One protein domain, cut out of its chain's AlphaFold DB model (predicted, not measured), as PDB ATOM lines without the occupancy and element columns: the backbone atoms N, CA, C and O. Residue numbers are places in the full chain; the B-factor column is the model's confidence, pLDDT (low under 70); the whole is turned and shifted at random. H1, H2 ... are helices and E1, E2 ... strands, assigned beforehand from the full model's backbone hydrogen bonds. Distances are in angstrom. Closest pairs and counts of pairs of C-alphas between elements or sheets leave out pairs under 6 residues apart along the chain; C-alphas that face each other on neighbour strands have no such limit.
ATOM      1  N   TYR A  16      57.987 -13.764  13.086       86.44
ATOM      2  CA  TYR A  16      57.309 -14.361  14.232       86.44
ATOM      3  C   TYR A  16      56.325 -13.364  14.848       86.44
ATOM      4  O   TYR A  16      56.562 -12.157  14.824       86.44
ATOM      5  N   ARG A  17      55.230 -13.859  15.421       86.94
ATOM      6  CA  ARG A  17      54.251 -13.076  16.185       86.94
ATOM      7  C   ARG A  17      54.204 -13.571  17.631       86.94
ATOM      8  O   ARG A  17      54.306 -14.785  17.841       86.94
ATOM      9  N   PRO A  18      54.040 -12.672  18.611       88.31
ATOM     10  CA  PRO A  18      53.915 -13.083  19.996       88.31
ATOM     11  C   PRO A  18      52.537 -13.704  20.258       88.31
ATOM     12  O   PRO A  18      51.519 -13.285  19.705       88.31
ATOM     13  N   TRP A  19      52.525 -14.703  21.127       89.94
ATOM     14  CA  TRP A  19      51.350 -15.280  21.772       89.94
ATOM     15  C   TRP A  19      51.602 -15.295  23.275       89.94
ATOM     16  O   TRP A  19      52.744 -15.444  23.712       89.94
ATOM     17  N   VAL A  20      50.547 -15.169  24.071       90.81
ATOM     18  CA  VAL A  20      50.637 -15.333  25.523       90.81
ATOM     19  C   VAL A  20      50.223 -16.743  25.893       90.81
ATOM     20  O   VAL A  20      49.080 -17.142  25.691       90.81
ATOM     21  N   GLU A  21      51.165 -17.501  26.431       90.38
ATOM     22  CA  GLU A  21      50.944 -18.846  26.938       90.38
ATOM     23  C   GLU A  21      50.510 -18.770  28.398       90.38
ATOM     24  O   GLU A  21      51.186 -18.176  29.237       90.38
ATOM     25  N   VAL A  22      49.379 -19.394  28.701       91.75
ATOM     26  CA  VAL A  22      48.805 -19.492  30.037       91.75
ATOM     27  C   VAL A  22      48.732 -20.962  30.416       91.75
ATOM     28  O   VAL A  22      48.163 -21.771  29.687       91.75
ATOM     29  N   ALA A  23      49.298 -21.314  31.565       91.50
ATOM     30  CA  ALA A  23      49.161 -22.631  32.165       91.50
ATOM     31  C   ALA A  23      48.511 -22.504  33.541       91.50
ATOM     32  O   ALA A  23      48.918 -21.662  34.344       91.50
ATOM     33  N   ALA A  24      47.544 -23.369  33.830       91.81
ATOM     34  CA  ALA A  24      46.898 -23.434  35.131       91.81
ATOM     35  C   ALA A  24      46.996 -24.843  35.702       91.81
ATOM     36  O   ALA A  24      46.691 -25.812  35.010       91.81
ATOM     37  N   LEU A  25      47.397 -24.949  36.968       92.19
ATOM     38  CA  LEU A  25      47.183 -26.167  37.740       92.19
ATOM     39  C   LEU A  25      45.780 -26.089  38.326       92.19
ATOM     40  O   LEU A  25      45.495 -25.199  39.131       92.19
ATOM     41  N   VAL A  26      44.921 -27.015  37.923       92.50
ATOM     42  CA  VAL A  26      43.511 -27.023  38.299       92.50
ATOM     43  C   VAL A  26      43.200 -28.306  39.037       92.50
ATOM     44  O   VAL A  26      43.535 -29.395  38.574       92.50
ATOM     45  N   ARG A  27      42.520 -28.164  40.172       93.19
ATOM     46  CA  ARG A  27      41.887 -29.268  40.875       93.19
ATOM     47  C   ARG A  27      40.422 -29.325  40.488       93.19
ATOM     48  O   ARG A  27      39.669 -28.384  40.728       93.19
ATOM     49  N   MET A  28      40.011 -30.456  39.941       93.31
ATOM     50  CA  MET A  28      38.608 -30.797  39.776       93.31
ATOM     51  C   MET A  28      38.150 -31.624  40.977       93.31
ATOM     52  O   MET A  28      38.825 -32.575  41.368       93.31
ATOM     53  N   SER A  29      36.989 -31.301  41.544       92.75
ATOM     54  CA  SER A  29      36.365 -32.090  42.612       92.75
ATOM     55  C   SER A  29      34.867 -32.250  42.371       92.75
ATOM     56  O   SER A  29      34.108 -31.289  42.451       92.75
ATOM     57  N   ILE A  30      34.429 -33.486  42.116       91.00
ATOM     58  CA  ILE A  30      33.024 -33.821  41.863       91.00
ATOM     59  C   ILE A  30      32.525 -34.745  42.969       91.00
ATOM     60  O   ILE A  30      32.722 -35.964  42.939       91.00
ATOM     61  N   ALA A  31      31.847 -34.153  43.953       89.38
ATOM     62  CA  ALA A  31      31.395 -34.850  45.154       89.38
ATOM     63  C   ALA A  31      30.435 -36.013  44.848       89.38
ATOM     64  O   ALA A  31      30.554 -37.080  45.444       89.38
ATOM     65  N   THR A  32      29.525 -35.843  43.883       88.81
ATOM     66  CA  THR A  32      28.550 -36.877  43.487       88.81
ATOM     67  C   THR A  32      29.200 -38.124  42.888       88.81
ATOM     68  O   THR A  32      28.610 -39.202  42.938       88.81
ATOM     69  N   TRP A  33      30.413 -38.000  42.351       88.75
ATOM     70  CA  TRP A  33      31.190 -39.107  41.790       88.75
ATOM     71  C   TRP A  33      32.290 -39.595  42.738       88.75
ATOM     72  O   TRP A  33      32.929 -40.605  42.457       88.75
ATOM     73  N   GLY A  34      32.525 -38.888  43.851       86.44
ATOM     74  CA  GLY A  34      33.652 -39.150  44.747       86.44
ATOM     75  C   GLY A  34      35.008 -39.021  44.045       86.44
ATOM     76  O   GLY A  34      35.942 -39.735  44.399       86.44
ATOM     77  N   SER A  35      35.097 -38.161  43.025       84.31
ATOM     78  CA  SER A  35      36.278 -38.016  42.170       84.31
ATOM     79  C   SER A  35      36.975 -36.689  42.438       84.31
ATOM     80  O   SER A  35      36.320 -35.646  42.495       84.31
ATOM     81  N   SER A  36      38.300 -36.729  42.559       89.38
ATOM     82  CA  SER A  36      39.155 -35.546  42.580       89.38
ATOM     83  C   SER A  36      40.397 -35.813  41.741       89.38
ATOM     84  O   SER A  36      40.958 -36.906  41.811       89.38
ATOM     85  N   ASP A  37      40.769 -34.840  40.921       89.69
ATOM     86  CA  ASP A  37      41.904 -34.931  40.009       89.69
ATOM     87  C   ASP A  37      42.590 -33.571  39.902       89.69
ATOM     88  O   ASP A  37      41.935 -32.529  39.984       89.69
ATOM     89  N   GLU A  38      43.907 -33.583  39.729       92.75
ATOM     90  CA  GLU A  38      44.705 -32.383  39.501       92.75
ATOM     91  C   GLU A  38      45.385 -32.497  38.146       92.75
ATOM     92  O   GLU A  38      46.120 -33.451  37.892       92.75
ATOM     93  N   THR A  39      45.168 -31.506  37.285       89.38
ATOM     94  CA  THR A  39      45.785 -31.485  35.962       89.38
ATOM     95  C   THR A  39      46.312 -30.108  35.605       89.38
ATOM     96  O   THR A  39      45.843 -29.081  36.106       89.38
ATOM     97  N   TRP A  40      47.293 -30.097  34.711       88.56
ATOM     98  CA  TRP A  40      47.724 -28.880  34.053       88.56
ATOM     99  C   TRP A  40      46.930 -28.681  32.772       88.56
ATOM    100  O   TRP A  40      46.887 -29.550  31.906       88.56
ATOM    101  N   VAL A  41      46.331 -27.506  32.649       87.88
ATOM    102  CA  VAL A  41      45.642 -27.052  31.442       87.88
ATOM    103  C   VAL A  41      46.383 -25.861  30.858       87.88
ATOM    104  O   VAL A  41      47.004 -25.076  31.579       87.88
ATOM    105  N   HIS A  42      46.358 -25.763  29.534       88.62
ATOM    106  CA  HIS A  42      47.246 -24.890  28.784       88.62
ATOM    107  C   HIS A  42      46.489 -24.208  27.651       88.62
ATOM    108  O   HIS A  42      45.855 -24.873  26.831       88.62
ATOM    109  N   TRP A  43      46.618 -22.887  27.577       90.69
ATOM    110  CA  TRP A  43      46.075 -22.061  26.507       90.69
ATOM    111  C   TRP A  43      47.152 -21.167  25.935       90.69
ATOM    112  O   TRP A  43      48.014 -20.676  26.657       90.69
ATOM    113  N   ALA A  44      47.065 -20.899  24.645       90.44
ATOM    114  CA  ALA A  44      47.836 -19.848  24.024       90.44
ATOM    115  C   ALA A  44      46.882 -18.820  23.427       90.44
ATOM    116  O   ALA A  44      45.930 -19.162  22.725       90.44
ATOM    117  N   VAL A  45      47.141 -17.556  23.735       92.31
ATOM    118  CA  VAL A  45      46.279 -16.419  23.436       92.31
ATOM    119  C   VAL A  45      46.972 -15.556  22.384       92.31
ATOM    120  O   VAL A  45      48.107 -15.126  22.611       92.31
ATOM    121  N   PRO A  46      46.337 -15.301  21.232       91.25
ATOM    122  CA  PRO A  46      46.949 -14.498  20.190       91.25
ATOM    123  C   PRO A  46      47.049 -13.037  20.618       91.25
ATOM    124  O   PRO A  46      46.134 -12.484  21.236       91.25
ATOM    125  N   VAL A  47      48.151 -12.403  20.223       90.31
ATOM    126  CA  VAL A  47      48.300 -10.949  20.257       90.31
ATOM    127  C   VAL A  47      47.968 -10.415  18.866       90.31
ATOM    128  O   VAL A  47      48.655 -10.721  17.889       90.31
ATOM    129  N   VAL A  48      46.898  -9.632  18.765       85.44
ATOM    130  CA  VAL A  48      46.423  -9.015  17.522       85.44
ATOM    131  C   VAL A  48      46.511  -7.509  17.694       85.44
ATOM    132  O   VAL A  48      45.919  -6.978  18.626       85.44
ATOM    133  N   GLU A  49      47.269  -6.832  16.825       84.19
ATOM    134  CA  GLU A  49      47.456  -5.370  16.900       84.19
ATOM    135  C   GLU A  49      47.854  -4.911  18.318       84.19
ATOM    136  O   GLU A  49      47.255  -4.007  18.889       84.19
ATOM    137  N   GLU A  50      48.830  -5.611  18.915       82.62
ATOM    138  CA  GLU A  50      49.355  -5.352  20.274       82.62
ATOM    139  C   GLU A  50      48.343  -5.580  21.413       82.62
ATOM    140  O   GLU A  50      48.647  -5.353  22.582       82.62
ATOM    141  N   THR A  51      47.160  -6.110  21.100       88.00
ATOM    142  CA  THR A  51      46.100  -6.401  22.067       88.00
ATOM    143  C   THR A  51      45.929  -7.905  22.247       88.00
ATOM    144  O   THR A  51      45.961  -8.679  21.286       88.00
ATOM    145  N   LEU A  52      45.732  -8.345  23.491       91.38
ATOM    146  CA  LEU A  52      45.376  -9.732  23.776       91.38
ATOM    147  C   LEU A  52      43.973 -10.028  23.265       91.38
ATOM    148  O   LEU A  52      43.035  -9.286  23.553       91.38
ATOM    149  N   ASN A  53      43.822 -11.152  22.574       91.94
ATOM    150  CA  ASN A  53      42.528 -11.632  22.113       91.94
ATOM    151  C   ASN A  53      42.175 -12.974  22.786       91.94
ATOM    152  O   ASN A  53      42.432 -14.031  22.203       91.94
ATOM    153  N   PRO A  54      41.576 -12.962  23.998       91.56
ATOM    154  CA  PRO A  54      41.152 -14.175  24.700       91.56
ATOM    155  C   PRO A  54      40.140 -15.020  23.918       91.56
ATOM    156  O   PRO A  54      40.102 -16.231  24.104       91.56
ATOM    157  N   ASP A  55      39.349 -14.419  23.022       89.44
ATOM    158  CA  ASP A  55      38.405 -15.152  22.165       89.44
ATOM    159  C   ASP A  55      39.112 -16.014  21.113       89.44
ATOM    160  O   ASP A  55      38.556 -16.995  20.626       89.44
ATOM    161  N   GLY A  56      40.358 -15.673  20.780       88.88
ATOM    162  CA  GLY A  56      41.223 -16.478  19.925       88.88
ATOM    163  C   GLY A  56      42.057 -17.512  20.681       88.88
ATOM    164  O   GLY A  56      42.950 -18.103  20.073       88.88
ATOM    165  N   ALA A  57      41.836 -17.700  21.988       90.81
ATOM    166  CA  ALA A  57      42.619 -18.634  22.788       90.81
ATOM    167  C   ALA A  57      42.450 -20.075  22.290       90.81
ATOM    168  O   ALA A  57      41.335 -20.559  22.092       90.81
ATOM    169  N   VAL A  58      43.567 -20.782  22.134       87.69
ATOM    170  CA  VAL A  58      43.577 -22.186  21.712       87.69
ATOM    171  C   VAL A  58      44.182 -23.069  22.797       87.69
ATOM    172  O   VAL A  58      45.206 -22.696  23.376       87.69
ATOM    173  N   PRO A  59      43.596 -24.246  23.081       85.38
ATOM    174  CA  PRO A  59      44.260 -25.234  23.914       85.38
ATOM    175  C   PRO A  59      45.495 -25.770  23.182       85.38
ATOM    176  O   PRO A  59      45.457 -26.014  21.972       85.38
ATOM    177  N   PHE A  60      46.591 -25.976  23.906       77.62
ATOM    178  CA  PHE A  60      47.819 -26.535  23.337       77.62
ATOM    179  C   PHE A  60      48.481 -27.514  24.305       77.62
ATOM    180  O   PHE A  60      48.236 -27.468  25.501       77.62
ATOM    181  N   ASP A  61      49.324 -28.408  23.790       72.25
ATOM    182  CA  ASP A  61      50.159 -29.272  24.628       72.25
ATOM    183  C   ASP A  61      51.588 -28.710  24.665       72.25
ATOM    184  O   ASP A  61      52.252 -28.649  23.617       72.25
ATOM    185  N   PRO A  62      52.103 -28.310  25.843       64.75
ATOM    186  CA  PRO A  62      53.474 -27.824  25.961       64.75
ATOM    187  C   PRO A  62      54.512 -28.922  25.659       64.75
ATOM    188  O   PRO A  62      55.657 -28.612  25.329       64.75
ATOM    189  N   GLY A  63      54.129 -30.203  25.736       54.72
ATOM    190  CA  GLY A  63      54.993 -31.383  25.700       54.72
ATOM    191  C   GLY A  63      55.541 -31.807  24.336       54.72
ATOM    192  O   GLY A  63      56.421 -32.670  24.298       54.72
ATOM    193  N   ARG A  64      55.103 -31.220  23.212       45.94
ATOM    194  CA  ARG A  64      55.653 -31.563  21.878       45.94
ATOM    195  C   ARG A  64      55.993 -30.391  20.959       45.94
ATOM    196  O   ARG A  64      56.560 -30.628  19.894       45.94
ATOM    197  N   ARG A  65      55.691 -29.143  21.336       46.38
ATOM    198  CA  ARG A  65      55.977 -27.962  20.491       46.38
ATOM    199  C   ARG A  65      56.659 -26.788  21.188       46.38
ATOM    200  O   ARG A  65      57.095 -25.882  20.487       46.38
ATOM    201  N   ALA A  66      56.834 -26.804  22.510       39.22
ATOM    202  CA  ALA A  66      57.580 -25.750  23.196       39.22
ATOM    203  C   ALA A  66      59.100 -25.977  23.072       39.22
ATOM    204  O   ALA A  66      59.800 -26.267  24.041       39.22
ATOM    205  N   ALA A  67      59.606 -25.874  21.844       48.31
ATOM    206  CA  ALA A  67      61.024 -25.785  21.530       48.31
ATOM    207  C   ALA A  67      61.237 -24.555  20.643       48.31
ATOM    208  O   ALA A  67      61.459 -24.665  19.439       48.31
ATOM    209  N   PHE A  68      61.137 -23.363  21.234       50.62
ATOM    210  CA  PHE A  68      61.528 -22.133  20.550       50.62
ATOM    211  C   PHE A  68      63.003 -21.824  20.833       50.62
ATOM    212  O   PHE A  68      63.458 -21.995  21.970       50.62
ATOM    213  N   PRO A  69      63.780 -21.415  19.816       50.94
ATOM    214  CA  PRO A  69      65.183 -21.051  19.959       50.94
ATOM    215  C   PRO A  69      65.310 -19.706  20.689       50.94
ATOM    216  O   PRO A  69      65.666 -18.713  20.077       50.94
ATOM    217  N   GLY A  70      64.986 -19.652  21.984       57.91
ATOM    218  CA  GLY A  70      64.919 -18.382  22.713       57.91
ATOM    219  C   GLY A  70      64.028 -17.356  22.003       57.91
ATOM    220  O   GLY A  70      63.166 -17.714  21.195       57.91
ATOM    221  N   ASP A  71      64.238 -16.075  22.291       70.00
ATOM    222  CA  ASP A  71      63.563 -15.032  21.530       70.00
ATOM    223  C   ASP A  71      64.133 -14.956  20.101       70.00
ATOM    224  O   ASP A  71      65.359 -14.959  19.933       70.00
ATOM    225  N   PRO A  72      63.292 -14.797  19.064       76.44
ATOM    226  CA  PRO A  72      63.778 -14.507  17.722       76.44
ATOM    227  C   PRO A  72      64.572 -13.194  17.713       76.44
ATOM    228  O   PRO A  72      64.373 -12.312  18.561       76.44
ATOM    229  N   ALA A  73      65.464 -13.045  16.731       81.56
ATOM    230  CA  ALA A  73      66.189 -11.796  16.524       81.56
ATOM    231  C   ALA A  73      65.193 -10.622  16.361       81.56
ATOM    232  O   ALA A  73      64.127 -10.835  15.770       81.56
ATOM    233  N   PRO A  74      65.477  -9.416  16.895       83.06
ATOM    234  CA  PRO A  74      64.536  -8.289  16.879       83.06
ATOM    235  C   PRO A  74      63.948  -7.977  15.497       83.06
ATOM    236  O   PRO A  74      62.763  -7.690  15.386       83.06
ATOM    237  N   GLU A  75      64.739  -8.114  14.435       86.81
ATOM    238  CA  GLU A  75      64.336  -7.896  13.044       86.81
ATOM    239  C   GLU A  75      63.303  -8.905  12.510       86.81
ATOM    240  O   GLU A  75      62.634  -8.632  11.516       86.81
ATOM    241  N   LEU A  76      63.152 -10.060  13.164       85.38
ATOM    242  CA  LEU A  76      62.160 -11.083  12.821       85.38
ATOM    243  C   LEU A  76      60.888 -10.970  13.676       85.38
ATOM    244  O   LEU A  76      59.923 -11.702  13.434       85.38
ATOM    245  N   ARG A  77      60.873 -10.091  14.687       86.06
ATOM    246  CA  ARG A  77      59.728  -9.890  15.581       86.06
ATOM    247  C   ARG A  77      58.698  -8.993  14.916       86.06
ATOM    248  O   ARG A  77      58.949  -7.833  14.612       86.06
ATOM    249  N   GLY A  78      57.507  -9.533  14.715       82.31
ATOM    250  CA  GLY A  78      56.350  -8.769  14.299       82.31
ATOM    251  C   GLY A  78      55.499  -8.370  15.500       82.31
ATOM    252  O   GLY A  78      54.637  -9.149  15.908       82.31
ATOM    253  N   GLY A  79      55.633  -7.128  15.961       81.31
ATOM    254  CA  GLY A  79      54.885  -6.594  17.106       81.31
ATOM    255  C   GLY A  79      55.554  -6.909  18.444       81.31
ATOM    256  O   GLY A  79      56.543  -7.637  18.497       81.31
ATOM    257  N   GLU A  80      55.008  -6.352  19.518       78.81
ATOM    258  CA  GLU A  80      55.501  -6.523  20.883       78.81
ATOM    259  C   GLU A  80      54.319  -6.759  21.827       78.81
ATOM    260  O   GLU A  80      53.193  -6.345  21.553       78.81
ATOM    261  N   VAL A  81      54.566  -7.468  22.924       83.94
ATOM    262  CA  VAL A  81      53.595  -7.612  24.004       83.94
ATOM    263  C   VAL A  81      54.324  -7.498  25.332       83.94
ATOM    264  O   VAL A  81      55.323  -8.177  25.566       83.94
ATOM    265  N   THR A  82      53.819  -6.629  26.201       84.44
ATOM    266  CA  THR A  82      54.273  -6.526  27.587       84.44
ATOM    267  C   THR A  82      53.158  -7.033  28.485       84.44
ATOM    268  O   THR A  82      52.020  -6.584  28.372       84.44
ATOM    269  N   ILE A  83      53.483  -7.983  29.361       85.81
ATOM    270  CA  ILE A  83      52.538  -8.568  30.310       85.81
ATOM    271  C   ILE A  83      52.980  -8.184  31.714       85.81
ATOM    272  O   ILE A  83      53.982  -8.692  32.216       85.81
ATOM    273  N   ASP A  84      52.231  -7.275  32.329       91.06
ATOM    274  CA  ASP A  84      52.334  -6.999  33.757       91.06
ATOM    275  C   ASP A  84      51.369  -7.884  34.564       91.06
ATOM    276  O   ASP A  84      50.603  -8.684  34.019       91.06
ATOM    277  N   GLU A  85      51.419  -7.750  35.888       91.38
ATOM    278  CA  GLU A  85      50.585  -8.526  36.806       91.38
ATOM    279  C   GLU A  85      49.081  -8.280  36.601       91.38
ATOM    280  O   GLU A  85      48.290  -9.218  36.688       91.38
ATOM    281  N   SER A  86      48.674  -7.048  36.276       94.38
ATOM    282  CA  SER A  86      47.263  -6.704  36.080       94.38
ATOM    283  C   SER A  86      46.718  -7.316  34.792       94.38
ATOM    284  O   SER A  86      45.632  -7.899  34.804       94.38
ATOM    285  N   ILE A  87      47.484  -7.233  33.703       92.62
ATOM    286  CA  ILE A  87      47.149  -7.849  32.419       92.62
ATOM    287  C   ILE A  87      47.112  -9.374  32.563       92.62
ATOM    288  O   ILE A  87      46.168 -10.012  32.097       92.62
ATOM    289  N   ALA A  88      48.100  -9.964  33.244       92.62
ATOM    290  CA  ALA A  88      48.142 -11.400  33.499       92.62
ATOM    291  C   ALA A  88      46.921 -11.872  34.303       92.62
ATOM    292  O   ALA A  88      46.279 -12.850  33.916       92.62
ATOM    293  N   ALA A  89      46.572 -11.172  35.386       94.12
ATOM    294  CA  ALA A  89      45.416 -11.502  36.215       94.12
ATOM    295  C   ALA A  89      44.100 -11.389  35.431       94.12
ATOM    296  O   ALA A  89      43.293 -12.317  35.456       94.12
ATOM    297  N   GLY A  90      43.916 -10.296  34.679       95.06
ATOM    298  CA  GLY A  90      42.736 -10.094  33.838       95.06
ATOM    299  C   GLY A  90      42.600 -11.161  32.750       95.06
ATOM    300  O   GLY A  90      41.505 -11.669  32.516       95.06
ATOM    301  N   LEU A  91      43.714 -11.567  32.133       94.69
ATOM    302  CA  LEU A  91      43.722 -12.652  31.158       94.69
ATOM    303  C   LEU A  91      43.343 -13.996  31.790       94.69
ATOM    304  O   LEU A  91      42.504 -14.712  31.247       94.69
ATOM    305  N   CYS A  92      43.938 -14.338  32.936       94.19
ATOM    306  CA  CYS A  92      43.644 -15.588  33.639       94.19
ATOM    307  C   CYS A  92      42.170 -15.662  34.058       94.19
ATOM    308  O   CYS A  92      41.529 -16.694  33.864       94.19
ATOM    309  N   GLN A  93      41.613 -14.558  34.566       93.50
ATOM    310  CA  GLN A  93      40.191 -14.463  34.892       93.50
ATOM    311  C   GLN A  93      39.320 -14.644  33.644       93.50
ATOM    312  O   GLN A  93      38.411 -15.471  33.653       93.50
ATOM    313  N   ALA A  94      39.631 -13.940  32.552       93.56
ATOM    314  CA  ALA A  94      38.872 -14.038  31.308       93.56
ATOM    315  C   ALA A  94      38.875 -15.455  30.716       93.56
ATOM    316  O   ALA A  94      37.871 -15.870  30.139       93.56
ATOM    317  N   LEU A  95      39.986 -16.189  30.843       92.19
ATOM    318  CA  LEU A  95      40.073 -17.591  30.433       92.19
ATOM    319  C   LEU A  95      39.277 -18.501  31.371       92.19
ATOM    320  O   LEU A  95      38.540 -19.357  30.894       92.19
ATOM    321  N   HIS A  96      39.389 -18.299  32.686       89.94
ATOM    322  CA  HIS A  96      38.662 -19.087  33.679       89.94
ATOM    323  C   HIS A  96      37.140 -18.960  33.524       89.94
ATOM    324  O   HIS A  96      36.445 -19.969  33.526       89.94
ATOM    325  N   GLU A  97      36.626 -17.744  33.322       88.69
ATOM    326  CA  GLU A  97      35.188 -17.472  33.168       88.69
ATOM    327  C   GLU A  97      34.574 -18.101  31.910       88.69
ATOM    328  O   GLU A  97      33.379 -18.383  31.882       88.69
ATOM    329  N   ARG A  98      35.380 -18.320  30.865       86.75
ATOM    330  CA  ARG A  98      34.938 -18.919  29.593       86.75
ATOM    331  C   ARG A  98      35.162 -20.425  29.537       86.75
ATOM    332  O   ARG A  98      34.759 -21.073  28.572       86.75
ATOM    333  N   TRP A  99      35.871 -20.983  30.513       87.44
ATOM    334  CA  TRP A  99      36.280 -22.372  30.461       87.44
ATOM    335  C   TRP A  99      35.179 -23.290  30.987       87.44
ATOM    336  O   TRP A  99      34.925 -23.372  32.185       87.44
ATOM    337  N   GLU A 100      34.563 -24.029  30.064       86.19
ATOM    338  CA  GLU A 100      33.508 -25.008  30.346       86.19
ATOM    339  C   GLU A 100      33.983 -26.432  30.003       86.19
ATOM    340  O   GLU A 100      33.549 -27.020  29.003       86.19
ATOM    341  N   PRO A 101      34.921 -27.011  30.776       88.25
ATOM    342  CA  PRO A 101      35.438 -28.336  30.473       88.25
ATOM    343  C   PRO A 101      34.336 -29.389  30.606       88.25
ATOM    344  O   PRO A 101      33.511 -29.356  31.523       88.25
ATOM    345  N   GLU A 163      33.263 -26.666  41.257       89.62
ATOM    346  CA  GLU A 163      33.899 -27.974  41.092       89.62
ATOM    347  C   GLU A 163      35.309 -27.846  40.499       89.62
ATOM    348  O   GLU A 163      36.021 -28.847  40.414       89.62
ATOM    349  N   LEU A 164      35.713 -26.628  40.112       90.75
ATOM    350  CA  LEU A 164      37.042 -26.285  39.617       90.75
ATOM    351  C   LEU A 164      37.707 -25.286  40.562       90.75
ATOM    352  O   LEU A 164      37.226 -24.177  40.763       90.75
ATOM    353  N   GLU A 165      38.864 -25.659  41.085       92.56
ATOM    354  CA  GLU A 165      39.720 -24.779  41.868       92.56
ATOM    355  C   GLU A 165      41.027 -24.569  41.105       92.56
ATOM    356  O   GLU A 165      41.733 -25.531  40.793       92.56
ATOM    357  N   VAL A 166      41.375 -23.316  40.807       92.50
ATOM    358  CA  VAL A 166      42.684 -23.012  40.222       92.50
ATOM    359  C   VAL A 166      43.701 -22.805  41.336       92.50
ATOM    360  O   VAL A 166      43.607 -21.858  42.112       92.50
ATOM    361  N   LEU A 167      44.689 -23.692  41.398       94.25
ATOM    362  CA  LEU A 167      45.714 -23.704  42.441       94.25
ATOM    363  C   LEU A 167      46.898 -22.801  42.100       94.25
ATOM    364  O   LEU A 167      47.548 -22.249  42.987       94.25
ATOM    365  N   HIS A 168      47.224 -22.691  40.812       92.75
ATOM    366  CA  HIS A 168      48.379 -21.931  40.355       92.75
ATOM    367  C   HIS A 168      48.219 -21.491  38.905       92.75
ATOM    368  O   HIS A 168      47.779 -22.275  38.068       92.75
ATOM    369  N   TRP A 169      48.677 -20.275  38.611       91.94
ATOM    370  CA  TRP A 169      48.763 -19.721  37.264       91.94
ATOM    371  C   TRP A 169      50.216 -19.509  36.857       91.94
ATOM    372  O   TRP A 169      51.054 -19.111  37.666       91.94
ATOM    373  N   ARG A 170      50.503 -19.726  35.576       91.69
ATOM    374  CA  ARG A 170      51.742 -19.313  34.918       91.69
ATOM    375  C   ARG A 170      51.394 -18.632  33.616       91.69
ATOM    376  O   ARG A 170      50.603 -19.162  32.846       91.69
ATOM    377  N   VAL A 171      52.023 -17.491  33.377       90.12
ATOM    378  CA  VAL A 171      51.851 -16.711  32.156       90.12
ATOM    379  C   VAL A 171      53.229 -16.443  31.569       90.12
ATOM    380  O   VAL A 171      54.165 -16.116  32.300       90.12
ATOM    381  N   GLY A 172      53.366 -16.623  30.263       87.56
ATOM    382  CA  GLY A 172      54.598 -16.382  29.525       87.56
ATOM    383  C   GLY A 172      54.309 -15.926  28.102       87.56
ATOM    384  O   GLY A 172      53.175 -15.990  27.638       87.56
ATOM    385  N   VAL A 173      55.341 -15.459  27.406       86.25
ATOM    386  CA  VAL A 173      55.243 -15.062  25.998       86.25
ATOM    387  C   VAL A 173      55.986 -16.087  25.149       86.25
ATOM    388  O   VAL A 173      57.145 -16.396  25.421       86.25
ATOM    389  N   GLY A 174      55.312 -16.603  24.126       83.94
ATOM    390  CA  GLY A 174      55.874 -17.482  23.106       83.94
ATOM    391  C   GLY A 174      55.881 -16.798  21.739       83.94
ATOM    392  O   GLY A 174      54.987 -16.016  21.420       83.94
ATOM    393  N   TRP A 175      56.882 -17.094  20.911       83.88
ATOM    394  CA  TRP A 175      57.011 -16.534  19.563       83.88
ATOM    395  C   TRP A 175      56.718 -17.590  18.511       83.88
ATOM    396  O   TRP A 175      57.487 -18.528  18.335       83.88
ATOM    397  N   TYR A 176      55.639 -17.405  17.761       81.94
ATOM    398  CA  TYR A 176      55.175 -18.370  16.769       81.94
ATOM    399  C   TYR A 176      55.413 -17.844  15.350       81.94
ATOM    400  O   TYR A 176      55.274 -16.638  15.135       81.94
ATOM    401  N   PRO A 177      55.777 -18.692  14.367       83.75
ATOM    402  CA  PRO A 177      55.902 -18.260  12.977       83.75
ATOM    403  C   PRO A 177      54.638 -17.533  12.509       83.75
ATOM    404  O   PRO A 177      53.521 -17.971  12.789       83.75
ATOM    405  N   ALA A 178      54.788 -16.423  11.789       80.81
ATOM    406  CA  ALA A 178      53.629 -15.675  11.311       80.81
ATOM    407  C   ALA A 178      52.717 -16.566  10.445       80.81
ATOM    408  O   ALA A 178      53.178 -17.250   9.533       80.81
TER     409      ALA A 178
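AT A GLANCE: This is residues 16 to 101 and 163 to 178 of the 199 residues of an uncharacterized protein of Acidobacteria bacterium RBG_13_68_16 (UniProt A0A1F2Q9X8). A long, twisted antiparallel sheet, E2 E1 E3, makes the length; H2 packs over one face, and a long loop, residues 66 to 84, swings out near the start of E1. The 102 printed residues run E1 E2 H1 H2 E3, mixed in class, only just compact, close to loose (radius of gyration of the C-alphas 15.2 A), spanning 55 by 28 by 20 A.

HOW THE PARTS SIT: Start at E1, residues 16 to 30, in a hairpin with E2, residues 35 to 48; N 24 and O 41 are 2.9 A apart. E3, residues 164 to 177, is E1's other neighbour; N 21 and O 172 are 2.8 A apart. H1, residues 62 to 65, only grazes the sheet. H2, residues 85 to 98, is 8.4 A over it; the closest C-alphas of H2 and E3, Ala 88 and Val 171, are 6.6 A apart. In H2, 9 of 10 O i to N i+4 pairs are within hydrogen-bond range.

IN THESE COORDINATES: Find C-alpha 16 at (57.309, -14.361, 14.232); E1 runs 41.6 A, E2 39.4 A, H1 6.0 A, H2 20.1 A. E3, 33.6 A, bends by 81 degrees at residue 167 and ends at (55.902, -18.260, 12.977).

THE WHOLE: Residues 102 to 162 are cut out, leaving C-alphas 101 and 163 10.7 A apart. Links E2 to H1 and H1 to H2 are long. Residues 62 to 70 have pLDDT under 70.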